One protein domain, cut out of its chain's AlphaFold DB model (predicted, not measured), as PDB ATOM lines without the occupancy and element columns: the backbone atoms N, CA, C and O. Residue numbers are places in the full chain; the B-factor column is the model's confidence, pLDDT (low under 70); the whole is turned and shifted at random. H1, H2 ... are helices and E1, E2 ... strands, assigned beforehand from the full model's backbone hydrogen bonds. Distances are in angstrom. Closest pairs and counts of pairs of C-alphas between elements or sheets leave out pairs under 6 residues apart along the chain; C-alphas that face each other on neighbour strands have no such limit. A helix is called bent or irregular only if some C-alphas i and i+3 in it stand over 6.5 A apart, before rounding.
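What this domain is: This is residues 120 to 291 of the 292 residues of an uncharacterized protein of bioreactor metagenome (UniProt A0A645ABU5). A long helical hairpin, H3 and H4, runs most of the length of the domain, with a small three-stranded sheet alongside it. H2 packs on H4 towards one end, where H5 also lies, and a loop with the tiny H1 leads from the sheet to H2. The 172 printed residues hold E1, E2, E3, H1, H2, H3, H4 and H5 in that order; the antiparallel sheet runs E1, E2, E3, and the class is mostly helix. The whole is only just compact, close to loose, with a radius of gyration of the C-alphas of 18.2 A and spans of 59 by 29 by 25 A.

Where its parts are: E1, residues 129 to 135, begins at C-alpha (-300.616, -270.809, -175.598) and is 19.6 A long. E2 is residues 145 to 151, 19.1 A; E3 is 160 to 163, H1 170 to 173. H2, residues 184 to 197, spans 20.1 A. H3, residues 199 to 233, spans 47.9 A, with a kink of 27 degrees near residue 206; it is only just irregular, C-alphas 201 and 204 being 6.9 A apart. H4, residues 237 to 270, spans 49.2 A. H5, residues 280 to 290, ends at C-alpha (-288.520, -259.533, -181.912).

How they stand to each other: E1, E2 and E3 form a meander, each strand the antiparallel neighbour of the one before; N 132 and O 148 are 2.9 A apart, N 147 and O 162 2.8 A. H3 is on the sheet at a height of 6.8 A, making two layers, a helix on one face of a sheet. H3 and H4 touch, opposite ways at a shallow tilt of 9 degrees, closest at C-alphas of Ala 228 and Ala 240, 4.4 A. With H2 they form an up-and-down bundle, each helix running against the one before. H2, the hub, touches H4 closest at C-alphas of Met 191 and Thr 263, 5.0 A, and touches H3 only at the corner, closest at C-alphas of Ile 195 and Tyr 202, 5.1 A. H1 and H5 each only just touch H2, with 3 pairs of C-alphas within 8 A; their closest are Leu 172 to Phe 184, 6.0 A, and Lys 280 to Ser 197, 6.6 A. Every O i to N i+4 pair is within hydrogen-bond range in H2, H4 and H5, and 26 of 31 in H3; H1 is too short for one.

The domain as a whole: The C-alphas of Gln 234 and Ile 277, the two farthest apart, are 60.3 A from each other. The printed part has no cut and no long link. Residues 122 to 124 have pLDDT under 70.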
ATOM      1  N   GLY A 120    -297.569-256.126-171.788       85.56
ATOM      2  CA  GLY A 120    -297.497-254.670-171.718       85.56
ATOM      3  C   GLY A 120    -296.444-254.175-170.729       85.56
ATOM      4  O   GLY A 120    -295.929-254.940-169.915       85.56
ATOM      5  N   GLU A 121    -296.085-252.896-170.813       77.00
ATOM      6  CA  GLU A 121    -294.939-252.348-170.080       77.00
ATOM      7  C   GLU A 121    -295.062-252.496-168.549       77.00
ATOM      8  O   GLU A 121    -296.150-252.323-167.996       77.00
ATOM      9  N   PRO A 122    -293.952-252.781-167.832       67.75
ATOM     10  CA  PRO A 122    -292.592-253.055-168.324       67.75
ATOM     11  C   PRO A 122    -292.333-254.545-168.656       67.75
ATOM     12  O   PRO A 122    -291.188-254.942-168.873       67.75
ATOM     13  N   GLY A 123    -293.356-255.404-168.617       67.12
ATOM     14  CA  GLY A 123    -293.224-256.859-168.723       67.12
ATOM     15  C   GLY A 123    -293.564-257.432-170.105       67.12
ATOM     16  O   GLY A 123    -294.280-256.845-170.903       67.12
ATOM     17  N   ARG A 124    -293.091-258.650-170.384       69.25
ATOM     18  CA  ARG A 124    -293.481-259.427-171.585       69.25
ATOM     19  C   ARG A 124    -294.529-260.503-171.293       69.25
ATOM     20  O   ARG A 124    -294.725-261.403-172.102       69.25
ATOM     21  N   CYS A 125    -295.114-260.499-170.096       79.81
ATOM     22  CA  CYS A 125    -295.945-261.611-169.651       79.81
ATOM     23  C   CYS A 125    -297.296-261.563-170.370       79.81
ATOM     24  O   CYS A 125    -298.071-260.635-170.168       79.81
ATOM     25  N   GLN A 126    -297.538-262.551-171.222       91.56
ATOM     26  CA  GLN A 126    -298.779-262.746-171.958       91.56
ATOM     27  C   GLN A 126    -299.071-264.241-172.048       91.56
ATOM     28  O   GLN A 126    -298.165-265.068-171.888       91.56
ATOM     29  N   THR A 127    -300.311-264.598-172.353       95.38
ATOM     30  CA  THR A 127    -300.666-265.981-172.659       95.38
ATOM     31  C   THR A 127    -299.937-266.425-173.932       95.38
ATOM     32  O   THR A 127    -300.169-265.893-175.014       95.38
ATOM     33  N   ALA A 128    -299.019-267.385-173.807       95.19
ATOM     34  CA  ALA A 128    -298.217-267.880-174.932       95.19
ATOM     35  C   ALA A 128    -298.916-268.995-175.725       95.19
ATOM     36  O   ALA A 128    -298.662-269.159-176.920       95.19
ATOM     37  N   ALA A 129    -299.775-269.758-175.049       96.12
ATOM     38  CA  ALA A 129    -300.616-270.809-175.598       96.12
ATOM     39  C   ALA A 129    -301.755-271.114-174.617       96.12
ATOM     40  O   ALA A 129    -301.655-270.809-173.426       96.12
ATOM     41  N   THR A 130    -302.816-271.731-175.120       97.44
ATOM     42  CA  THR A 130    -303.980-272.175-174.349       97.44
ATOM     43  C   THR A 130    -304.318-273.604-174.729       97.44
ATOM     44  O   THR A 130    -304.132-273.999-175.880       97.44
ATOM     45  N   MET A 131    -304.819-274.373-173.766       97.12
ATOM     46  CA  MET A 131    -305.310-275.720-174.009       97.12
ATOM     47  C   MET A 131    -306.547-276.027-173.173       97.12
ATOM     48  O   MET A 131    -306.640-275.604-172.020       97.12
ATOM     49  N   VAL A 132    -307.445-276.827-173.738       98.06
ATOM     50  CA  VAL A 132    -308.489-277.549-173.009       98.06
ATOM     51  C   VAL A 132    -308.395-279.020-173.388       98.06
ATOM     52  O   VAL A 132    -308.407-279.350-174.568       98.06
ATOM     53  N   VAL A 133    -308.265-279.896-172.394       97.75
ATOM     54  CA  VAL A 133    -308.179-281.347-172.604       97.75
ATOM     55  C   VAL A 133    -309.503-281.964-172.193       97.75
ATOM     56  O   VAL A 133    -309.817-282.013-171.004       97.75
ATOM     57  N   ASP A 134    -310.271-282.392-173.184       96.50
ATOM     58  CA  ASP A 134    -311.572-283.027-173.008       96.50
ATOM     59  C   ASP A 134    -311.390-284.546-173.007       96.50
ATOM     60  O   ASP A 134    -310.946-285.101-174.011       96.50
ATOM     61  N   TYR A 135    -311.631-285.201-171.870       96.44
ATOM     62  CA  TYR A 135    -311.434-286.646-171.710       96.44
ATOM     63  C   TYR A 135    -312.704-287.409-172.070       96.44
ATOM     64  O   TYR A 135    -313.789-287.079-171.593       96.44
ATOM     65  N   HIS A 136    -312.538-288.496-172.816       95.75
ATOM     66  CA  HIS A 136    -313.642-289.309-173.315       95.75
ATOM     67  C   HIS A 136    -313.693-290.664-172.618       95.75
ATOM     68  O   HIS A 136    -312.660-291.275-172.336       95.75
ATOM     69  N   ASP A 137    -314.905-291.164-172.378       95.44
ATOM     70  CA  ASP A 137    -315.117-292.537-171.921       95.44
ATOM     71  C   ASP A 137    -314.999-293.496-173.113       95.44
ATOM     72  O   ASP A 137    -315.912-293.638-173.929       95.44
ATOM     73  N   THR A 138    -313.819-294.088-173.275       96.56
ATOM     74  CA  THR A 138    -313.495-294.972-174.395       96.56
ATOM     75  C   THR A 138    -312.403-295.964-174.012       96.56
ATOM     76  O   THR A 138    -311.496-295.662-173.237       96.56
ATOM     77  N   GLU A 139    -312.449-297.160-174.598       96.25
ATOM     78  CA  GLU A 139    -311.390-298.166-174.460       96.25
ATOM     79  C   GLU A 139    -310.192-297.911-175.396       96.25
ATOM     80  O   GLU A 139    -309.114-298.491-175.222       96.25
ATOM     81  N   TYR A 140    -310.354-297.032-176.391       97.81
ATOM     82  CA  TYR A 140    -309.334-296.752-177.397       97.81
ATOM     83  C   TYR A 140    -308.408-295.619-176.961       97.81
ATOM     84  O   TYR A 140    -308.815-294.463-176.852       97.81
ATOM     85  N   LYS A 141    -307.120-295.934-176.781       97.38
ATOM     86  CA  LYS A 141    -306.116-294.975-176.295       97.38
ATOM     87  C   LYS A 141    -306.007-293.730-177.171       97.38
ATOM     88  O   LYS A 141    -305.842-292.644-176.631       97.38
ATOM     89  N   GLU A 142    -306.105-293.880-178.487       98.25
ATOM     90  CA  GLU A 142    -305.993-292.797-179.472       98.25
ATOM     91  C   GLU A 142    -307.102-291.744-179.325       98.25
ATOM     92  O   GLU A 142    -306.902-290.592-179.704       98.25
ATOM     93  N   LEU A 143    -308.238-292.137-178.742       98.25
ATOM     94  CA  LEU A 143    -309.425-291.311-178.520       98.25
ATOM     95  C   LEU A 143    -309.614-290.934-177.044       98.25
ATOM     96  O   LEU A 143    -310.665-290.420-176.691       98.25
ATOM     97  N   LEU A 144    -308.629-291.188-176.174       98.19
ATOM     98  CA  LEU A 144    -308.755-290.942-174.729       98.19
ATOM     99  C   LEU A 144    -309.091-289.481-174.397       98.19
ATOM    100  O   LEU A 144    -309.752-289.208-173.398       98.19
ATOM    101  N   PHE A 145    -308.612-288.547-175.216       97.75
ATOM    102  CA  PHE A 145    -308.945-287.138-175.094       97.75
ATOM    103  C   PHE A 145    -308.906-286.429-176.447       97.75
ATOM    104  O   PHE A 145    -308.146-286.817-177.341       97.75
ATOM    105  N   THR A 146    -309.648-285.328-176.533       98.06
ATOM    106  CA  THR A 146    -309.460-284.286-177.545       98.06
ATOM    107  C   THR A 146    -308.806-283.080-176.873       98.06
ATOM    108  O   THR A 146    -309.332-282.496-175.927       98.06
ATOM    109  N   TYR A 147    -307.618-282.716-177.346       97.75
ATOM    110  CA  TYR A 147    -306.876-281.541-176.903       97.75
ATOM    111  C   TYR A 147    -307.224-280.374-177.832       97.75
ATOM    112  O   TYR A 147    -306.897-280.396-179.013       97.75
ATOM    113  N   TRP A 148    -307.889-279.350-177.309       98.31
ATOM    114  CA  TRP A 148    -308.208-278.115-178.023       98.31
ATOM    115  C   TRP A 148    -307.151-277.068-177.707       98.31
ATOM    116  O   TRP A 148    -307.149-276.503-176.613       98.31
ATOM    117  N   GLY A 149    -306.235-276.831-178.643       97.12
ATOM    118  CA  GLY A 149    -305.085-275.954-178.441       97.12
ATOM    119  C   GLY A 149    -305.109-274.709-179.311       97.12
ATOM    120  O   GLY A 149    -305.444-274.786-180.489       97.12
ATOM    121  N   SER A 150    -304.670-273.579-178.763       97.12
ATOM    122  CA  SER A 150    -304.352-272.366-179.524       97.12
ATOM    123  C   SER A 150    -303.008-271.791-179.074       97.12
ATOM    124  O   SER A 150    -302.572-272.002-177.941       97.12
ATOM    125  N   VAL A 151    -302.343-271.037-179.946       97.00
ATOM    126  CA  VAL A 151    -301.145-270.255-179.595       97.00
ATOM    127  C   VAL A 151    -301.517-268.797-179.342       97.00
ATOM    128  O   VAL A 151    -302.542-268.342-179.851       97.00
ATOM    129  N   CYS A 152    -300.688-268.075-178.586       96.56
ATOM    130  CA  CYS A 152    -300.923-266.682-178.182       96.56
ATOM    131  C   CYS A 152    -302.210-266.532-177.321       96.56
ATOM    132  O   CYS A 152    -302.823-267.546-176.953       96.56
ATOM    133  N   PRO A 153    -302.618-265.310-176.919       97.00
ATOM    134  CA  PRO A 153    -303.845-265.107-176.158       97.00
ATOM    135  C   PRO A 153    -305.080-265.653-176.896       97.00
ATOM    136  O   PRO A 153    -305.310-265.302-178.056       97.00
ATOM    137  N   PRO A 154    -305.890-266.515-176.253       97.56
ATOM    138  CA  PRO A 154    -306.945-267.271-176.923       97.56
ATOM    139  C   PRO A 154    -308.107-266.395-177.389       97.56
ATOM    140  O   PRO A 154    -308.883-266.845-178.230       97.56
ATOM    141  N   CYS A 155    -308.256-265.167-176.874       97.56
ATOM    142  CA  CYS A 155    -309.276-264.234-177.362       97.56
ATOM    143  C   CYS A 155    -308.959-263.736-178.783       97.56
ATOM    144  O   CYS A 155    -309.870-263.416-179.535       97.56
ATOM    145  N   CYS A 156    -307.690-263.782-179.195       97.62
ATOM    146  CA  CYS A 156    -307.218-263.353-180.511       97.62
ATOM    147  C   CYS A 156    -306.675-264.517-181.362       97.62
ATOM    148  O   CYS A 156    -305.919-264.296-182.305       97.62
ATOM    149  N   SER A 157    -307.029-265.759-181.026       96.94
ATOM    150  CA  SER A 157    -306.522-266.971-181.680       96.94
ATOM    151  C   SER A 157    -307.626-268.016-181.831       96.94
ATOM    152  O   SER A 157    -308.691-267.893-181.227       96.94
ATOM    153  N   VAL A 158    -307.389-269.042-182.644       98.19
ATOM    154  CA  VAL A 158    -308.368-270.101-182.934       98.19
ATOM    155  C   VAL A 158    -307.869-271.419-182.358       98.19
ATOM    156  O   VAL A 158    -306.712-271.790-182.562       98.19
ATOM    157  N   ALA A 159    -308.736-272.123-181.635       98.19
ATOM    158  CA  ALA A 159    -308.438-273.445-181.110       98.19
ATOM    159  C   ALA A 159    -308.567-274.514-182.206       98.19
ATOM    160  O   ALA A 159    -309.554-274.551-182.943       98.19
ATOM    161  N   ILE A 160    -307.586-275.412-182.285       98.19
ATOM    162  CA  ILE A 160    -307.582-276.571-183.185       98.19
ATOM    163  C   ILE A 160    -307.501-277.878-182.377       98.19
ATOM    164  O   ILE A 160    -306.891-277.885-181.302       98.19
ATOM    165  N   PRO A 161    -308.117-278.973-182.860       98.31
ATOM    166  CA  PRO A 161    -308.136-280.249-182.156       98.31
ATOM    167  C   PRO A 161    -306.876-281.084-182.418       98.31
ATOM    168  O   PRO A 161    -306.376-281.164-183.541       98.31
ATOM    169  N   PHE A 162    -306.405-281.759-181.374       98.44
ATOM    170  CA  PHE A 162    -305.336-282.753-181.386       98.44
ATOM    171  C   PHE A 162    -305.778-283.985-180.596       98.44
ATOM    172  O   PHE A 162    -306.632-283.901-179.713       98.44
ATOM    173  N   TYR A 163    -305.148-285.121-180.876       98.56
ATOM    174  CA  TYR A 163    -305.546-286.421-180.340       98.56
ATOM    175  C   TYR A 163    -304.378-287.143-179.680       98.56
ATOM    176  O   TYR A 163    -303.210-286.799-179.880       98.56
ATOM    177  N   ASN A 164    -304.682-288.190-178.914       97.94
ATOM    178  CA  ASN A 164    -303.687-288.983-178.194       97.94
ATOM    179  C   ASN A 164    -302.940-289.976-179.112       97.94
ATOM    180  O   ASN A 164    -302.886-291.181-178.867       97.94
ATOM    181  N   THR A 165    -302.377-289.467-180.206       97.81
ATOM    182  CA  THR A 165    -301.654-290.240-181.229       97.81
ATOM    183  C   THR A 165    -300.139-290.039-181.165       97.81
ATOM    184  O   THR A 165    -299.397-290.740-181.852       97.81
ATOM    185  N   GLY A 166    -299.669-289.086-180.349       95.69
ATOM    186  CA  GLY A 166    -298.264-288.666-180.297       95.69
ATOM    187  C   GLY A 166    -297.829-287.800-181.485       95.69
ATOM    188  O   GLY A 166    -296.638-287.551-181.647       95.69
ATOM    189  N   TYR A 167    -298.771-287.356-182.322       97.19
ATOM    190  CA  TYR A 167    -298.501-286.510-183.477       97.19
ATOM    191  C   TYR A 167    -298.612-285.024-183.138       97.19
ATOM    192  O   TYR A 167    -299.572-284.596-182.499       97.19
ATOM    193  N   ILE A 168    -297.654-284.237-183.629       95.56
ATOM    194  CA  ILE A 168    -297.697-282.775-183.639       95.56
ATOM    195  C   ILE A 168    -297.308-282.316-185.052       95.56
ATOM    196  O   ILE A 168    -296.245-282.723-185.532       95.56
ATOM    197  N   PRO A 169    -298.116-281.469-185.719       95.69
ATOM    198  CA  PRO A 169    -297.777-280.915-187.023       95.69
ATOM    199  C   PRO A 169    -296.422-280.206-187.013       95.69
ATOM    200  O   PRO A 169    -296.154-279.362-186.156       95.69
ATOM    201  N   ALA A 170    -295.581-280.492-188.011       93.56
ATOM    202  CA  ALA A 170    -294.223-279.947-188.091       93.56
ATOM    203  C   ALA A 170    -294.190-278.406-188.080       93.56
ATOM    204  O   ALA A 170    -293.280-277.816-187.501       93.56
ATOM    205  N   ALA A 171    -295.209-277.751-188.650       89.94
ATOM    206  CA  ALA A 171    -295.337-276.292-188.672       89.94
ATOM    207  C   ALA A 171    -295.418-275.653-187.268       89.94
ATOM    208  O   ALA A 171    -295.035-274.496-187.101       89.94
ATOM    209  N   LEU A 172    -295.867-276.401-186.253       93.88
ATOM    210  CA  LEU A 172    -295.895-275.944-184.858       93.88
ATOM    211  C   LEU A 172    -294.532-276.072-184.162       93.88
ATOM    212  O   LEU A 172    -294.323-275.464-183.116       93.88
ATOM    213  N   GLY A 173    -293.601-276.836-184.739       92.88
ATOM    214  CA  GLY A 173    -292.228-276.990-184.250       92.88
ATOM    215  C   GLY A 173    -291.246-275.945-184.789       92.88
ATOM    216  O   GLY A 173    -290.056-276.018-184.490       92.88
ATOM    217  N   VAL A 174    -291.713-274.988-185.597       93.94
ATOM    218  CA  VAL A 174    -290.873-273.955-186.219       93.94
ATOM    219  C   VAL A 174    -290.973-272.648-185.438       93.94
ATOM    220  O   VAL A 174    -292.060-272.094-185.277       93.94
ATOM    221  N   GLY A 175    -289.833-272.102-185.014       92.50
ATOM    222  CA  GLY A 175    -289.745-270.772-184.409       92.50
ATOM    223  C   GLY A 175    -288.526-270.600-183.504       92.50
ATOM    224  O   GLY A 175    -287.926-271.568-183.045       92.50
ATOM    225  N   THR A 176    -288.158-269.347-183.244       93.88
ATOM    226  CA  THR A 176    -287.156-268.961-182.237       93.88
ATOM    227  C   THR A 176    -287.703-267.805-181.394       93.88
ATOM    228  O   THR A 176    -288.886-267.477-181.475       93.88
ATOM    229  N   ASN A 177    -286.856-267.144-180.605       92.81
ATOM    230  CA  ASN A 177    -287.201-265.910-179.897       92.81
ATOM    231  C   ASN A 177    -287.318-264.668-180.812       92.81
ATOM    232  O   ASN A 177    -287.528-263.569-180.298       92.81
ATOM    233  N   LYS A 178    -287.161-264.822-182.131       95.19
ATOM    234  CA  LYS A 178    -287.307-263.766-183.139       95.19
ATOM    235  C   LYS A 178    -288.334-264.169-184.192       95.19
ATOM    236  O   LYS A 178    -288.456-265.352-184.511       95.19
ATOM    237  N   TYR A 179    -289.016-263.168-184.738       95.75
ATOM    238  CA  TYR A 179    -290.004-263.316-185.792       95.75
ATOM    239  C   TYR A 179    -289.449-264.093-186.988       95.75
ATOM    240  O   TYR A 179    -288.307-263.910-187.416       95.75
ATOM    241  N   SER A 180    -290.290-264.974-187.523       94.56
ATOM    242  CA  SER A 180    -290.041-265.720-188.748       94.56
ATOM    243  C   SER A 180    -291.364-265.971-189.455       94.56
ATOM    244  O   SER A 180    -292.287-266.528-188.865       94.56
ATOM    245  N   GLU A 181    -291.436-265.618-190.736       92.00
ATOM    246  CA  GLU A 181    -292.625-265.829-191.569       92.00
ATOM    247  C   GLU A 181    -292.988-267.318-191.718       92.00
ATOM    248  O   GLU A 181    -294.155-267.665-191.874       92.00
ATOM    249  N   GLY A 182    -292.005-268.218-191.608       92.88
ATOM    250  CA  GLY A 182    -292.222-269.667-191.659       92.88
ATOM    251  C   GLY A 182    -292.762-270.281-190.361       92.88
ATOM    252  O   GLY A 182    -293.045-271.475-190.332       92.88
ATOM    253  N   SER A 183    -292.887-269.504-189.280       96.69
ATOM    254  CA  SER A 183    -293.365-269.990-187.984       96.69
ATOM    255  C   SER A 183    -294.844-269.672-187.792       96.69
ATOM    256  O   SER A 183    -295.242-268.508-187.767       96.69
ATOM    257  N   PHE A 184    -295.660-270.711-187.580       97.38
ATOM    258  CA  PHE A 184    -297.085-270.542-187.291       97.38
ATOM    259  C   PHE A 184    -297.317-269.670-186.049       97.38
ATOM    260  O   PHE A 184    -298.148-268.765-186.077       97.38
ATOM    261  N   TRP A 185    -296.538-269.888-184.983       97.19
ATOM    262  CA  TRP A 185    -296.644-269.089-183.761       97.19
ATOM    263  C   TRP A 185    -296.398-267.603-184.039       97.19
ATOM    264  O   TRP A 185    -297.177-266.758-183.607       97.19
ATOM    265  N   TRP A 186    -295.361-267.274-184.817       97.44
ATOM    266  CA  TRP A 186    -295.040-265.885-185.148       97.44
ATOM    267  C   TRP A 186    -296.055-265.228-186.082       97.44
ATOM    268  O   TRP A 186    -296.338-264.043-185.904       97.44
ATOM    269  N   LYS A 187    -296.649-265.978-187.016       97.69
ATOM    270  CA  LYS A 187    -297.778-265.493-187.825       97.69
ATOM    271  C   LYS A 187    -298.968-265.102-186.950       97.69
ATOM    272  O   LYS A 187    -299.500-264.004-187.088       97.69
ATOM    273  N   VAL A 188    -299.344-265.963-186.000       97.88
ATOM    274  CA  VAL A 188    -300.430-265.658-185.058       97.88
ATOM    275  C   VAL A 188    -300.049-264.484-184.157       97.88
ATOM    276  O   VAL A 188    -300.846-263.568-183.993       97.88
ATOM    277  N   GLN A 189    -298.826-264.444-183.622       96.69
ATOM    278  CA  GLN A 189    -298.380-263.347-182.759       96.69
ATOM    279  C   GLN A 189    -298.374-261.990-183.479       96.69
ATOM    280  O   GLN A 189    -298.694-260.976-182.853       96.69
ATOM    281  N   ARG A 190    -298.035-261.953-184.774       97.25
ATOM    282  CA  ARG A 190    -298.149-260.751-185.610       97.25
ATOM    283  C   ARG A 190    -299.591-260.257-185.648       97.25
ATOM    284  O   ARG A 190    -299.849-259.156-185.172       97.25
ATOM    285  N   MET A 191    -300.515-261.128-186.062       97.88
ATOM    286  CA  MET A 191    -301.950-260.835-186.097       97.88
ATOM    287  C   MET A 191    -302.478-260.369-184.734       97.88
ATOM    288  O   MET A 191    -303.198-259.382-184.646       97.88
ATOM    289  N   VAL A 192    -302.103-261.049-183.649       96.50
ATOM    290  CA  VAL A 192    -302.482-260.681-182.277       96.50
ATOM    291  C   VAL A 192    -301.978-259.283-181.932       96.50
ATOM    292  O   VAL A 192    -302.732-258.482-181.390       96.50
ATOM    293  N   THR A 193    -300.726-258.962-182.267       94.38
ATOM    294  CA  THR A 193    -300.145-257.637-182.007       94.38
ATOM    295  C   THR A 193    -300.853-256.548-182.823       94.38
ATOM    296  O   THR A 193    -301.019-255.430-182.330       94.38
ATOM    297  N   ASP A 194    -301.296-256.860-184.044       95.69
ATOM    298  CA  ASP A 194    -302.119-255.968-184.869       95.69
ATOM    299  C   ASP A 194    -303.509-255.758-184.255       95.69
ATOM    300  O   ASP A 194    -303.938-254.616-184.085       95.69
ATOM    301  N   ILE A 195    -304.182-256.833-183.828       95.94
ATOM    302  CA  ILE A 195    -305.485-256.763-183.149       95.94
ATOM    303  C   ILE A 195    -305.375-255.930-181.870       95.94
ATOM    304  O   ILE A 195    -306.154-255.004-181.661       95.94
ATOM    305  N   GLU A 196    -304.380-256.211-181.028       93.94
ATOM    306  CA  GLU A 196    -304.162-255.502-179.765       93.94
ATOM    307  C   GLU A 196    -303.833-254.023-179.958       93.94
ATOM    308  O   GLU A 196    -304.087-253.232-179.051       93.94
ATOM    309  N   SER A 197    -303.311-253.624-181.123       92.44
ATOM    310  CA  SER A 197    -303.050-252.214-181.420       92.44
ATOM    311  C   SER A 197    -304.328-251.370-181.385       92.44
ATOM    312  O   SER A 197    -304.268-250.187-181.051       92.44
ATOM    313  N   ASN A 198    -305.484-251.969-181.691       93.31
ATOM    314  CA  ASN A 198    -306.800-251.363-181.542       93.31
ATOM    315  C   ASN A 198    -307.870-252.451-181.360       93.31
ATOM    316  O   ASN A 198    -308.602-252.797-182.291       93.31
ATOM    317  N   TYR A 199    -307.940-252.994-180.142       93.25
ATOM    318  CA  TYR A 199    -308.754-254.174-179.849       93.25
ATOM    319  C   TYR A 199    -310.234-253.978-180.197       93.25
ATOM    320  O   TYR A 199    -310.821-254.822-180.865       93.25
ATOM    321  N   GLU A 200    -310.822-252.839-179.825       91.38
ATOM    322  CA  GLU A 200    -312.232-252.521-180.106       91.38
ATOM    323  C   GLU A 200    -312.559-252.557-181.605       91.38
ATOM    324  O   GLU A 200    -313.662-252.935-181.996       91.38
ATOM    325  N   ARG A 201    -311.595-252.183-182.454       94.38
ATOM    326  CA  ARG A 201    -311.771-252.151-183.906       94.38
ATOM    327  C   ARG A 201    -311.595-253.522-184.550       94.38
ATOM    328  O   ARG A 201    -312.346-253.861-185.461       94.38
ATOM    329  N   TYR A 202    -310.581-254.276-184.129       96.56
ATOM    330  CA  TYR A 202    -310.130-255.463-184.860       96.56
ATOM    331  C   TYR A 202    -310.559-256.787-184.231       96.56
ATOM    332  O   TYR A 202    -310.665-257.780-184.951       96.56
ATOM    333  N   HIS A 203    -310.864-256.827-182.931       96.62
ATOM    334  CA  HIS A 203    -311.251-258.070-182.259       96.62
ATOM    335  C   HIS A 203    -312.508-258.705-182.871       96.62
ATOM    336  O   HIS A 203    -312.587-259.924-182.996       96.62
ATOM    337  N   GLY A 204    -313.465-257.896-183.341       97.69
ATOM    338  CA  GLY A 204    -314.665-258.408-184.013       97.69
ATOM    339  C   GLY A 204    -314.359-259.304-185.223       97.69
ATOM    340  O   GLY A 204    -315.100-260.249-185.480       97.69
ATOM    341  N   LEU A 205    -313.242-259.066-185.923       98.19
ATOM    342  CA  LEU A 205    -312.841-259.850-187.094       98.19
ATOM    343  C   LEU A 205    -312.404-261.270-186.718       98.19
ATOM    344  O   LEU A 205    -312.806-262.235-187.362       98.19
ATOM    345  N   ILE A 206    -311.586-261.407-185.669       97.88
ATOM    346  CA  ILE A 206    -311.160-262.725-185.185       97.88
ATOM    347  C   ILE A 206    -312.300-263.444-184.456       97.88
ATOM    348  O   ILE A 206    -312.428-264.659-184.575       97.88
ATOM    349  N   PHE A 207    -313.179-262.704-183.778       97.94
ATOM    350  CA  PHE A 207    -314.365-263.266-183.137       97.94
ATOM    351  C   PHE A 207    -315.331-263.906-184.149       97.94
ATOM    352  O   PHE A 207    -315.848-264.996-183.903       97.94
ATOM    353  N   GLU A 208    -315.547-263.279-185.310       98.38
ATOM    354  CA  GLU A 208    -316.356-263.850-186.399       98.38
ATOM    355  C   GLU A 208    -315.753-265.166-186.920       98.38
ATOM    356  O   GLU A 208    -316.460-266.158-187.129       98.38
ATOM    357  N   VAL A 209    -314.424-265.205-187.054       98.31
ATOM    358  CA  VAL A 209    -313.685-266.411-187.437       98.31
ATOM    359  C   VAL A 209    -313.845-267.510-186.395       98.31
ATOM    360  O   VAL A 209    -314.182-268.634-186.762       98.31
ATOM    361  N   GLN A 210    -313.641-267.212-185.111       98.25
ATOM    362  CA  GLN A 210    -313.816-268.176-184.018       98.25
ATOM    363  C   GLN A 210    -315.244-268.734-184.001       98.25
ATOM    364  O   GLN A 210    -315.435-269.949-183.962       98.25
ATOM    365  N   SER A 211    -316.239-267.850-184.119       97.94
ATOM    366  CA  SER A 211    -317.668-268.189-184.131       97.94
ATOM    367  C   SER A 211    -318.083-269.036-185.338       97.94
ATOM    368  O   SER A 211    -319.144-269.653-185.321       97.94
ATOM    369  N   THR A 212    -317.247-269.093-186.376       98.12
ATOM    370  CA  THR A 212    -317.479-269.903-187.575       98.12
ATOM    371  C   THR A 212    -316.673-271.202-187.547       98.12
ATOM    372  O   THR A 212    -317.225-272.289-187.724       98.12
ATOM    373  N   LEU A 213    -315.357-271.106-187.335       98.56
ATOM    374  CA  LEU A 213    -314.441-272.237-187.453       98.56
ATOM    375  C   LEU A 213    -314.512-273.179-186.259       98.56
ATOM    376  O   LEU A 213    -314.507-274.387-186.460       98.56
ATOM    377  N   GLU A 214    -314.601-272.680-185.026       98.31
ATOM    378  CA  GLU A 214    -314.532-273.568-183.863       98.31
ATOM    379  C   GLU A 214    -315.773-274.460-183.715       98.31
ATOM    380  O   GLU A 214    -315.596-275.658-183.483       98.31
ATOM    381  N   PRO A 215    -317.019-273.972-183.908       98.31
ATOM    382  CA  PRO A 215    -318.186-274.852-183.952       98.31
ATOM    383  C   PRO A 215    -318.108-275.873-185.091       98.31
ATOM    384  O   PRO A 215    -318.468-277.036-184.905       98.31
ATOM    385  N   LYS A 216    -317.598-275.460-186.261       98.56
ATOM    386  CA  LYS A 216    -317.355-276.360-187.393       98.56
ATOM    387  C   LYS A 216    -316.360-277.459-187.013       98.56
ATOM    388  O   LYS A 216    -316.674-278.629-187.194       98.56
ATOM    389  N   PHE A 217    -315.211-277.105-186.435       98.69
ATOM    390  CA  PHE A 217    -314.199-278.069-186.001       98.69
ATOM    391  C   PHE A 217    -314.736-279.008-184.926       98.69
ATOM    392  O   PHE A 217    -314.492-280.204-185.009       98.69
ATOM    393  N   ARG A 218    -315.513-278.519-183.951       98.00
ATOM    394  CA  ARG A 218    -316.160-279.383-182.947       98.00
ATOM    395  C   ARG A 218    -317.119-280.384-183.585       98.00
ATOM    396  O   ARG A 218    -317.105-281.552-183.217       98.00
ATOM    397  N   LYS A 219    -317.921-279.954-184.561       98.31
ATOM    398  CA  LYS A 219    -318.816-280.857-185.294       98.31
ATOM    399  C   LYS A 219    -318.035-281.908-186.092       98.31
ATOM    400  O   LYS A 219    -318.341-283.091-185.993       98.31
ATOM    401  N   GLU A 220    -317.039-281.485-186.866       98.62
ATOM    402  CA  GLU A 220    -316.207-282.383-187.679       98.62
ATOM    403  C   GLU A 220    -315.387-283.347-186.804       98.62
ATOM    404  O   GLU A 220    -315.228-284.511-187.169       98.62
ATOM    405  N   ALA A 221    -314.946-282.910-185.618       98.38
ATOM    406  CA  ALA A 221    -314.255-283.752-184.645       98.38
ATOM    407  C   ALA A 221    -315.101-284.968-184.254       98.38
ATOM    408  O   ALA A 221    -314.609-286.087-184.343       98.38
ATOM    409  N   LEU A 222    -316.391-284.780-183.943       98.00
ATOM    410  CA  LEU A 222    -317.299-285.886-183.612       98.00
ATOM    411  C   LEU A 222    -317.407-286.912-184.755       98.00
ATOM    412  O   LEU A 222    -317.445-288.122-184.526       98.00
ATOM    413  N   GLU A 223    -317.452-286.440-186.004       98.38
ATOM    414  CA  GLU A 223    -317.533-287.299-187.190       98.38
ATOM    415  C   GLU A 223    -316.229-288.089-187.407       98.38
ATOM    416  O   GLU A 223    -316.256-289.297-187.682       98.38
ATOM    417  N   VAL A 224    -315.081-287.423-187.248       98.62
ATOM    418  CA  VAL A 224    -313.744-288.018-187.375       98.62
ATOM    419  C   VAL A 224    -313.469-289.014-186.248       98.62
ATOM    420  O   VAL A 224    -312.992-290.116-186.521       98.62
ATOM    421  N   GLU A 225    -313.821-288.683-185.009       98.50
ATOM    422  CA  GLU A 225    -313.694-289.551-183.834       98.50
ATOM    423  C   GLU A 225    -314.547-290.816-183.996       98.50
ATOM    424  O   GLU A 225    -314.046-291.930-183.821       98.50
ATOM    425  N   ALA A 226    -315.800-290.684-184.446       98.38
ATOM    426  CA  ALA A 226    -316.669-291.828-184.725       98.38
ATOM    427  C   ALA A 226    -316.117-292.727-185.846       98.38
ATOM    428  O   ALA A 226    -316.222-293.957-185.785       98.38
ATOM    429  N   LYS A 227    -315.512-292.135-186.883       98.62
ATOM    430  CA  LYS A 227    -314.838-292.886-187.950       98.62
ATOM    431  C   LYS A 227    -313.588-293.599-187.430       98.62
ATOM    432  O   LYS A 227    -313.402-294.779-187.731       98.62
ATOM    433  N   ALA A 228    -312.760-292.921-186.641       98.69
ATOM    434  CA  ALA A 228    -311.567-293.497-186.033       98.69
ATOM    435  C   ALA A 228    -311.921-294.663-185.100       98.69
ATOM    436  O   ALA A 228    -311.293-295.714-185.188       98.69
ATOM    437  N   ALA A 229    -312.979-294.541-184.293       98.62
ATOM    438  CA  ALA A 229    -313.465-295.619-183.431       98.62
ATOM    439  C   ALA A 229    -313.861-296.875-184.231       98.62
ATOM    440  O   ALA A 229    -313.495-297.988-183.855       98.62
ATOM    441  N   LYS A 230    -314.544-296.715-185.376       98.62
ATOM    442  CA  LYS A 230    -314.884-297.841-186.270       98.62
ATOM    443  C   LYS A 230    -313.640-298.536-186.827       98.62
ATOM    444  O   LYS A 230    -313.586-299.762-186.838       98.62
ATOM    445  N   LEU A 231    -312.640-297.763-187.254       98.75
ATOM    446  CA  LEU A 231    -311.365-298.295-187.747       98.75
ATOM    447  C   LEU A 231    -310.604-299.038-186.637       98.75
ATOM    448  O   LEU A 231    -310.072-300.124-186.865       98.75
ATOM    449  N   LEU A 232    -310.596-298.503-185.413       98.56
ATOM    450  CA  LEU A 232    -309.969-299.147-184.255       98.56
ATOM    451  C   LEU A 232    -310.658-300.471-183.897       98.56
ATOM    452  O   LEU A 232    -309.967-301.470-183.689       98.56
ATOM    453  N   ALA A 233    -311.992-300.522-183.930       98.25
ATOM    454  CA  ALA A 233    -312.759-301.755-183.739       98.25
ATOM    455  C   ALA A 233    -312.430-302.825-184.801       98.25
ATOM    456  O   ALA A 233    -312.419-304.022-184.515       98.25
ATOM    457  N   GLN A 234    -312.098-302.394-186.020       98.38
ATOM    458  CA  GLN A 234    -311.649-303.249-187.127       98.38
ATOM    459  C   GLN A 234    -310.153-303.602-187.057       98.38
ATOM    460  O   GLN A 234    -309.642-304.295-187.933       98.38
ATOM    461  N   ARG A 235    -309.446-303.173-186.000       97.94
ATOM    462  CA  ARG A 235    -307.991-303.331-185.805       97.94
ATOM    463  C   ARG A 235    -307.138-302.584-186.838       97.94
ATOM    464  O   ARG A 235    -305.951-302.870-186.985       97.94
ATOM    465  N   GLU A 236    -307.693-301.564-187.486       98.38
ATOM    466  CA  GLU A 236    -307.013-300.703-188.459       98.38
ATOM    467  C   GLU A 236    -306.403-299.454-187.801       98.38
ATOM    468  O   GLU A 236    -306.669-298.310-188.181       98.38
ATOM    469  N   LYS A 237    -305.554-299.659-186.788       98.25
ATOM    470  CA  LYS A 237    -304.988-298.564-185.978       98.25
ATOM    471  C   LYS A 237    -304.268-297.496-186.810       98.25
ATOM    472  O   LYS A 237    -304.466-296.309-186.567       98.25
ATOM    473  N   SER A 238    -303.453-297.888-187.791       98.50
ATOM    474  CA  SER A 238    -302.719-296.930-188.631       98.50
ATOM    475  C   SER A 238    -303.659-296.012-189.419       98.50
ATOM    476  O   SER A 238    -303.407-294.813-189.507       98.50
ATOM    477  N   SER A 239    -304.767-296.555-189.935       98.62
ATOM    478  CA  SER A 239    -305.800-295.786-190.638       98.62
ATOM    479  C   SER A 239    -306.522-294.823-189.695       98.62
ATOM    480  O   SER A 239    -306.761-293.675-190.062       98.62
ATOM    481  N   ALA A 240    -306.834-295.262-188.470       98.75
ATOM    482  CA  ALA A 240    -307.466-294.421-187.454       98.75
ATOM    483  C   ALA A 240    -306.566-293.245-187.043       98.75
ATOM    484  O   ALA A 240    -307.001-292.097-187.079       98.75
ATOM    485  N   VAL A 241    -305.294-293.519-186.729       98.81
ATOM    486  CA  VAL A 241    -304.301-292.492-186.380       98.81
ATOM    487  C   VAL A 241    -304.123-291.498-187.522       98.81
ATOM    488  O   VAL A 241    -304.150-290.292-187.289       98.81
ATOM    489  N   LYS A 242    -303.995-291.984-188.762       98.75
ATOM    490  CA  LYS A 242    -303.900-291.105-189.930       98.75
ATOM    491  C   LYS A 242    -305.144-290.223-190.062       98.75
ATOM    492  O   LYS A 242    -305.005-289.027-190.271       98.75
ATOM    493  N   CYS A 243    -306.340-290.788-189.890       98.62
ATOM    494  CA  CYS A 243    -307.597-290.043-189.967       98.62
ATOM    495  C   CYS A 243    -307.665-288.891-188.949       98.62
ATOM    496  O   CYS A 243    -308.115-287.804-189.299       98.62
ATOM    497  N   LEU A 244    -307.215-289.126-187.713       98.81
ATOM    498  CA  LEU A 244    -307.171-288.113-186.653       98.81
ATOM    499  C   LEU A 244    -306.125-287.028-186.954       98.81
ATOM    500  O   LEU A 244    -306.419-285.838-186.862       98.81
ATOM    501  N   ASN A 245    -304.923-287.432-187.367       98.75
ATOM    502  CA  ASN A 245    -303.828-286.507-187.667       98.75
ATOM    503  C   ASN A 245    -304.123-285.636-188.900       98.75
ATOM    504  O   ASN A 245    -303.892-284.429-188.860       98.75
ATOM    505  N   ASP A 246    -304.687-286.222-189.963       98.75
ATOM    506  CA  ASP A 246    -305.097-285.494-191.171       98.75
ATOM    507  C   ASP A 246    -306.131-284.404-190.833       98.75
ATOM    508  O   ASP A 246    -306.121-283.326-191.428       98.75
ATOM    509  N   PHE A 247    -307.026-284.670-189.874       98.81
ATOM    510  CA  PHE A 247    -308.006-283.687-189.423       98.81
ATOM    511  C   PHE A 247    -307.343-282.520-188.678       98.81
ATOM    512  O   PHE A 247    -307.621-281.363-188.997       98.81
ATOM    513  N   THR A 248    -306.397-282.796-187.772       98.81
ATOM    514  CA  THR A 248    -305.573-281.755-187.133       98.81
ATOM    515  C   THR A 248    -304.854-280.890-188.174       98.81
ATOM    516  O   THR A 248    -304.916-279.660-188.096       98.81
ATOM    517  N   ASP A 249    -304.222-281.502-189.182       98.69
ATOM    518  CA  ASP A 249    -303.526-280.774-190.251       98.69
ATOM    519  C   ASP A 249    -304.491-279.919-191.089       98.69
ATOM    520  O   ASP A 249    -304.175-278.778-191.445       98.69
ATOM    521  N   ALA A 250    -305.696-280.422-191.369       98.69
ATOM    522  CA  ALA A 250    -306.722-279.684-192.103       98.69
ATOM    523  C   ALA A 250    -307.246-278.470-191.314       98.69
ATOM    524  O   ALA A 250    -307.443-277.396-191.893       98.69
ATOM    525  N   CYS A 251    -307.443-278.603-189.999       98.75
ATOM    526  CA  CYS A 251    -307.796-277.488-189.118       98.75
ATOM    527  C   CYS A 251    -306.673-276.447-189.060       98.75
ATOM    528  O   CYS A 251    -306.929-275.259-189.259       98.75
ATOM    529  N   LEU A 252    -305.424-276.882-188.857       98.50
ATOM    530  CA  LEU A 252    -304.261-275.993-188.828       98.50
ATOM    531  C   LEU A 252    -304.099-275.222-190.145       98.50
ATOM    532  O   LEU A 252    -303.819-274.021-190.132       98.50
ATOM    533  N   THR A 253    -304.320-275.890-191.279       98.50
ATOM    534  CA  THR A 253    -304.289-275.262-192.607       98.50
ATOM    535  C   THR A 253    -305.337-274.155-192.720       98.50
ATOM    536  O   THR A 253    -304.996-273.029-193.077       98.50
ATOM    537  N   GLN A 254    -306.593-274.438-192.348       98.62
ATOM    538  CA  GLN A 254    -307.677-273.447-192.368       98.62
ATOM    539  C   GLN A 254    -307.367-272.238-191.477       98.62
ATOM    540  O   GLN A 254    -307.548-271.097-191.902       98.62
ATOM    541  N   VAL A 255    -306.857-272.475-190.264       98.50
ATOM    542  CA  VAL A 255    -306.474-271.392-189.348       98.50
ATOM    543  C   VAL A 255    -305.327-270.567-189.923       98.50
ATOM    544  O   VAL A 255    -305.407-269.344-189.905       98.50
ATOM    545  N   THR A 256    -304.300-271.199-190.494       98.31
ATOM    546  CA  THR A 256    -303.169-270.488-191.114       98.31
ATOM    547  C   THR A 256    -303.636-269.566-192.240       98.31
ATOM    548  O   THR A 256    -303.258-268.398-192.268       98.31
ATOM    549  N   THR A 257    -304.512-270.051-193.128       98.38
ATOM    550  CA  THR A 257    -305.078-269.238-194.216       98.38
ATOM    551  C   THR A 257    -305.833-268.020-193.691       98.38
ATOM    552  O   THR A 257    -305.680-266.921-194.222       98.38
ATOM    553  N   VAL A 258    -306.639-268.193-192.642       98.19
ATOM    554  CA  VAL A 258    -307.406-267.083-192.068       98.19
ATOM    555  C   VAL A 258    -306.512-266.099-191.320       98.19
ATOM    556  O   VAL A 258    -306.733-264.897-191.430       98.19
ATOM    557  N   VAL A 259    -305.481-266.575-190.618       98.38
ATOM    558  CA  VAL A 259    -304.483-265.716-189.962       98.38
ATOM    559  C   VAL A 259    -303.777-264.831-190.986       98.38
ATOM    560  O   VAL A 259    -303.719-263.617-190.794       98.38
ATOM    561  N   ASP A 260    -303.306-265.404-192.097       98.19
ATOM    562  CA  ASP A 260    -302.641-264.644-193.162       98.19
ATOM    563  C   ASP A 260    -303.597-263.590-193.767       98.19
ATOM    564  O   ASP A 260    -303.232-262.422-193.926       98.19
ATOM    565  N   ALA A 261    -304.853-263.969-194.037       98.38
ATOM    566  CA  ALA A 261    -305.860-263.071-194.607       98.38
ATOM    567  C   ALA A 261    -306.277-261.935-193.651       98.38
ATOM    568  O   ALA A 261    -306.399-260.782-194.074       98.38
ATOM    569  N   LEU A 262    -306.496-262.240-192.367       98.06
ATOM    570  CA  LEU A 262    -306.841-261.242-191.355       98.06
ATOM    571  C   LEU A 262    -305.685-260.278-191.103       98.06
ATOM    572  O   LEU A 262    -305.928-259.076-191.032       98.06
ATOM    573  N   THR A 263    -304.453-260.783-191.022       98.25
ATOM    574  CA  THR A 263    -303.253-259.950-190.857       98.25
ATOM    575  C   THR A 263    -303.165-258.925-191.985       98.25
ATOM    576  O   THR A 263    -303.167-257.725-191.719       98.25
ATOM    577  N   ALA A 264    -303.227-259.370-193.246       98.12
ATOM    578  CA  ALA A 264    -303.178-258.468-194.399       98.12
ATOM    579  C   ALA A 264    -304.314-257.428-194.391       98.12
ATOM    580  O   ALA A 264    -304.101-256.255-194.706       98.12
ATOM    581  N   ARG A 265    -305.531-257.840-194.005       97.75
ATOM    582  CA  ARG A 265    -306.687-256.940-193.897       97.75
ATOM    583  C   ARG A 265    -306.490-255.875-192.818       97.75
ATOM    584  O   ARG A 265    -306.818-254.716-193.060       97.75
ATOM    585  N   ILE A 266    -306.015-256.266-191.636       97.56
ATOM    586  CA  ILE A 266    -305.826-255.352-190.505       97.56
ATOM    587  C   ILE A 266    -304.694-254.371-190.812       97.56
ATOM    588  O   ILE A 266    -304.881-253.166-190.655       97.56
ATOM    589  N   GLU A 267    -303.562-254.853-191.319       96.00
ATOM    590  CA  GLU A 267    -302.415-254.000-191.644       96.00
ATOM    591  C   GLU A 267    -302.752-252.960-192.721       96.00
ATOM    592  O   GLU A 267    -302.383-251.795-192.578       96.00
ATOM    593  N   SER A 268    -303.539-253.331-193.740       96.88
ATOM    594  CA  SER A 268    -304.021-252.377-194.751       96.88
ATOM    595  C   SER A 268    -304.889-251.260-194.153       96.88
ATOM    596  O   SER A 268    -304.842-250.118-194.616       96.88
ATOM    597  N   ASP A 269    -305.675-251.551-193.114       96.25
ATOM    598  CA  ASP A 269    -306.459-250.531-192.411       96.25
ATOM    599  C   ASP A 269    -305.587-249.657-191.491       96.25
ATOM    600  O   ASP A 269    -305.770-248.438-191.424       96.25
ATOM    601  N   MET A 270    -304.587-250.255-190.836       94.31
ATOM    602  CA  MET A 270    -303.638-249.561-189.956       94.31
ATOM    603  C   MET A 270    -302.799-248.495-190.675       94.31
ATOM    604  O   MET A 270    -302.354-247.548-190.030       94.31
ATOM    605  N   GLU A 271    -302.629-248.580-192.000       92.50
ATOM    606  CA  GLU A 271    -301.995-247.518-192.800       92.50
ATOM    607  C   GLU A 271    -302.713-246.164-192.667       92.50
ATOM    608  O   GLU A 271    -302.099-245.105-192.809       92.50
ATOM    609  N   LYS A 272    -304.024-246.191-192.402       92.50
ATOM    610  CA  LYS A 272    -304.895-245.005-192.343       92.50
ATOM    611  C   LYS A 272    -305.472-244.768-190.950       92.50
ATOM    612  O   LYS A 272    -305.977-243.676-190.683       92.50
ATOM    613  N   THR A 273    -305.386-245.760-190.068       88.94
ATOM    614  CA  THR A 273    -305.984-245.730-188.734       88.94
ATOM    615  C   THR A 273    -304.900-245.791-187.656       88.94
ATOM    616  O   THR A 273    -304.215-246.806-187.532       88.94
ATOM    617  N   PRO A 274    -304.745-244.754-186.813       81.75
ATOM    618  CA  PRO A 274    -303.807-244.824-185.702       81.75
ATOM    619  C   PRO A 274    -304.253-245.870-184.665       81.75
ATOM    620  O   PRO A 274    -305.434-245.977-184.332       81.75
ATOM    621  N   GLY A 275    -303.289-246.614-184.115       81.44
ATOM    622  CA  GLY A 275    -303.515-247.497-182.968       81.44
ATOM    623  C   GLY A 275    -303.837-246.731-181.677       81.44
ATOM    624  O   GLY A 275    -303.596-245.526-181.561       81.44
ATOM    625  N   GLN A 276    -304.352-247.444-180.677       86.06
ATOM    626  CA  GLN A 276    -304.689-246.903-179.364       86.06
ATOM    627  C   GLN A 276    -303.433-246.402-178.629       86.06
ATOM    628  O   GLN A 276    -302.407-247.086-178.548       86.06
ATOM    629  N   ILE A 277    -303.531-245.202-178.046       85.50
ATOM    630  CA  ILE A 277    -302.396-244.481-177.440       85.50
ATOM    631  C   ILE A 277    -301.702-245.312-176.357       85.50
ATOM    632  O   ILE A 277    -300.476-245.383-176.344       85.50
ATOM    633  N   TYR A 278    -302.464-245.974-175.480       85.06
ATOM    634  CA  TYR A 278    -301.895-246.752-174.374       85.06
ATOM    635  C   TYR A 278    -301.176-248.034-174.836       85.06
ATOM    636  O   TYR A 278    -300.386-248.588-174.077       85.06
ATOM    637  N   ARG A 279    -301.423-248.512-176.067       88.12
ATOM    638  CA  ARG A 279    -300.765-249.708-176.623       88.12
ATOM    639  C   ARG A 279    -299.548-249.416-177.464       88.12
ATOM    640  O   ARG A 279    -298.600-250.197-177.446       88.12
ATOM    641  N   LYS A 280    -299.557-248.288-178.169       88.12
ATOM    642  CA  LYS A 280    -298.523-247.932-179.141       88.12
ATOM    643  C   LYS A 280    -297.080-248.061-178.610       88.12
ATOM    644  O   LYS A 280    -296.276-248.638-179.343       88.12
ATOM    645  N   PRO A 281    -296.721-247.600-177.390       89.50
ATOM    646  CA  PRO A 281    -295.359-247.760-176.868       89.50
ATOM    647  C   PRO A 281    -294.927-249.229-176.784       89.50
ATOM    648  O   PRO A 281    -293.921-249.608-177.385       89.50
ATOM    649  N   TYR A 282    -295.749-250.069-176.146       89.50
ATOM    650  CA  TYR A 282    -295.482-251.498-176.004       89.50
ATOM    651  C   TYR A 282    -295.398-252.210-177.354       89.50
ATOM    652  O   TYR A 282    -294.444-252.943-177.590       89.50
ATOM    653  N   SER A 283    -296.365-251.992-178.253       89.62
ATOM    654  CA  SER A 283    -296.392-252.667-179.556       89.62
ATOM    655  C   SER A 283    -295.160-252.330-180.400       89.62
ATOM    656  O   SER A 283    -294.576-253.224-181.007       89.62
ATOM    657  N   ASN A 284    -294.731-251.064-180.406       90.56
ATOM    658  CA  ASN A 284    -293.535-250.633-181.133       90.56
ATOM    659  C   ASN A 284    -292.261-251.246-180.546       90.56
ATOM    660  O   ASN A 284    -291.425-251.763-181.285       90.56
ATOM    661  N   TRP A 285    -292.125-251.201-179.219       92.00
ATOM    662  CA  TRP A 285    -291.000-251.819-178.528       92.00
ATOM    663  C   TRP A 285    -290.953-253.328-178.779       92.00
ATOM    664  O   TRP A 285    -289.920-253.848-179.192       92.00
ATOM    665  N   TYR A 286    -292.078-254.029-178.604       91.69
ATOM    666  CA  TYR A 286    -292.162-255.476-178.784       91.69
ATOM    667  C   TYR A 286    -291.763-255.884-180.204       91.69
ATOM    668  O   TYR A 286    -290.943-256.789-180.351       91.69
ATOM    669  N   ARG A 287    -292.271-255.181-181.228       92.25
ATOM    670  CA  ARG A 287    -291.908-255.408-182.637       92.25
ATOM    671  C   ARG A 287    -290.414-255.262-182.885       92.25
ATOM    672  O   ARG A 287    -289.792-256.185-183.407       92.25
ATOM    673  N   GLY A 288    -289.820-254.160-182.422       93.94
ATOM    674  CA  GLY A 288    -288.377-253.939-182.533       93.94
ATOM    675  C   GLY A 288    -287.556-255.017-181.820       93.94
ATOM    676  O   GLY A 288    -286.559-255.500-182.347       93.94
ATOM    677  N   GLU A 289    -288.008-255.463-180.650       92.69
ATOM    678  CA  GLU A 289    -287.325-256.490-179.866       92.69
ATOM    679  C   GLU A 289    -287.352-257.880-180.500       92.69
ATOM    680  O   GLU A 289    -286.458-258.683-180.231       92.69
ATOM    681  N   VAL A 290    -288.364-258.202-181.303       92.44
ATOM    682  CA  VAL A 290    -288.520-259.533-181.912       92.44
ATOM    683  C   VAL A 290    -288.247-259.537-183.416       92.44
ATOM    684  O   VAL A 290    -288.242-260.612-184.000       92.44
ATOM    685  N   ASN A 291    -287.933-258.386-184.016       93.88
ATOM    686  CA  ASN A 291    -287.762-258.188-185.462       93.88
ATOM    687  C   ASN A 291    -289.049-258.449-186.271       93.88
ATOM    688  O   ASN A 291    -288.983-259.060-187.340       93.88
TER     689      ASN A 291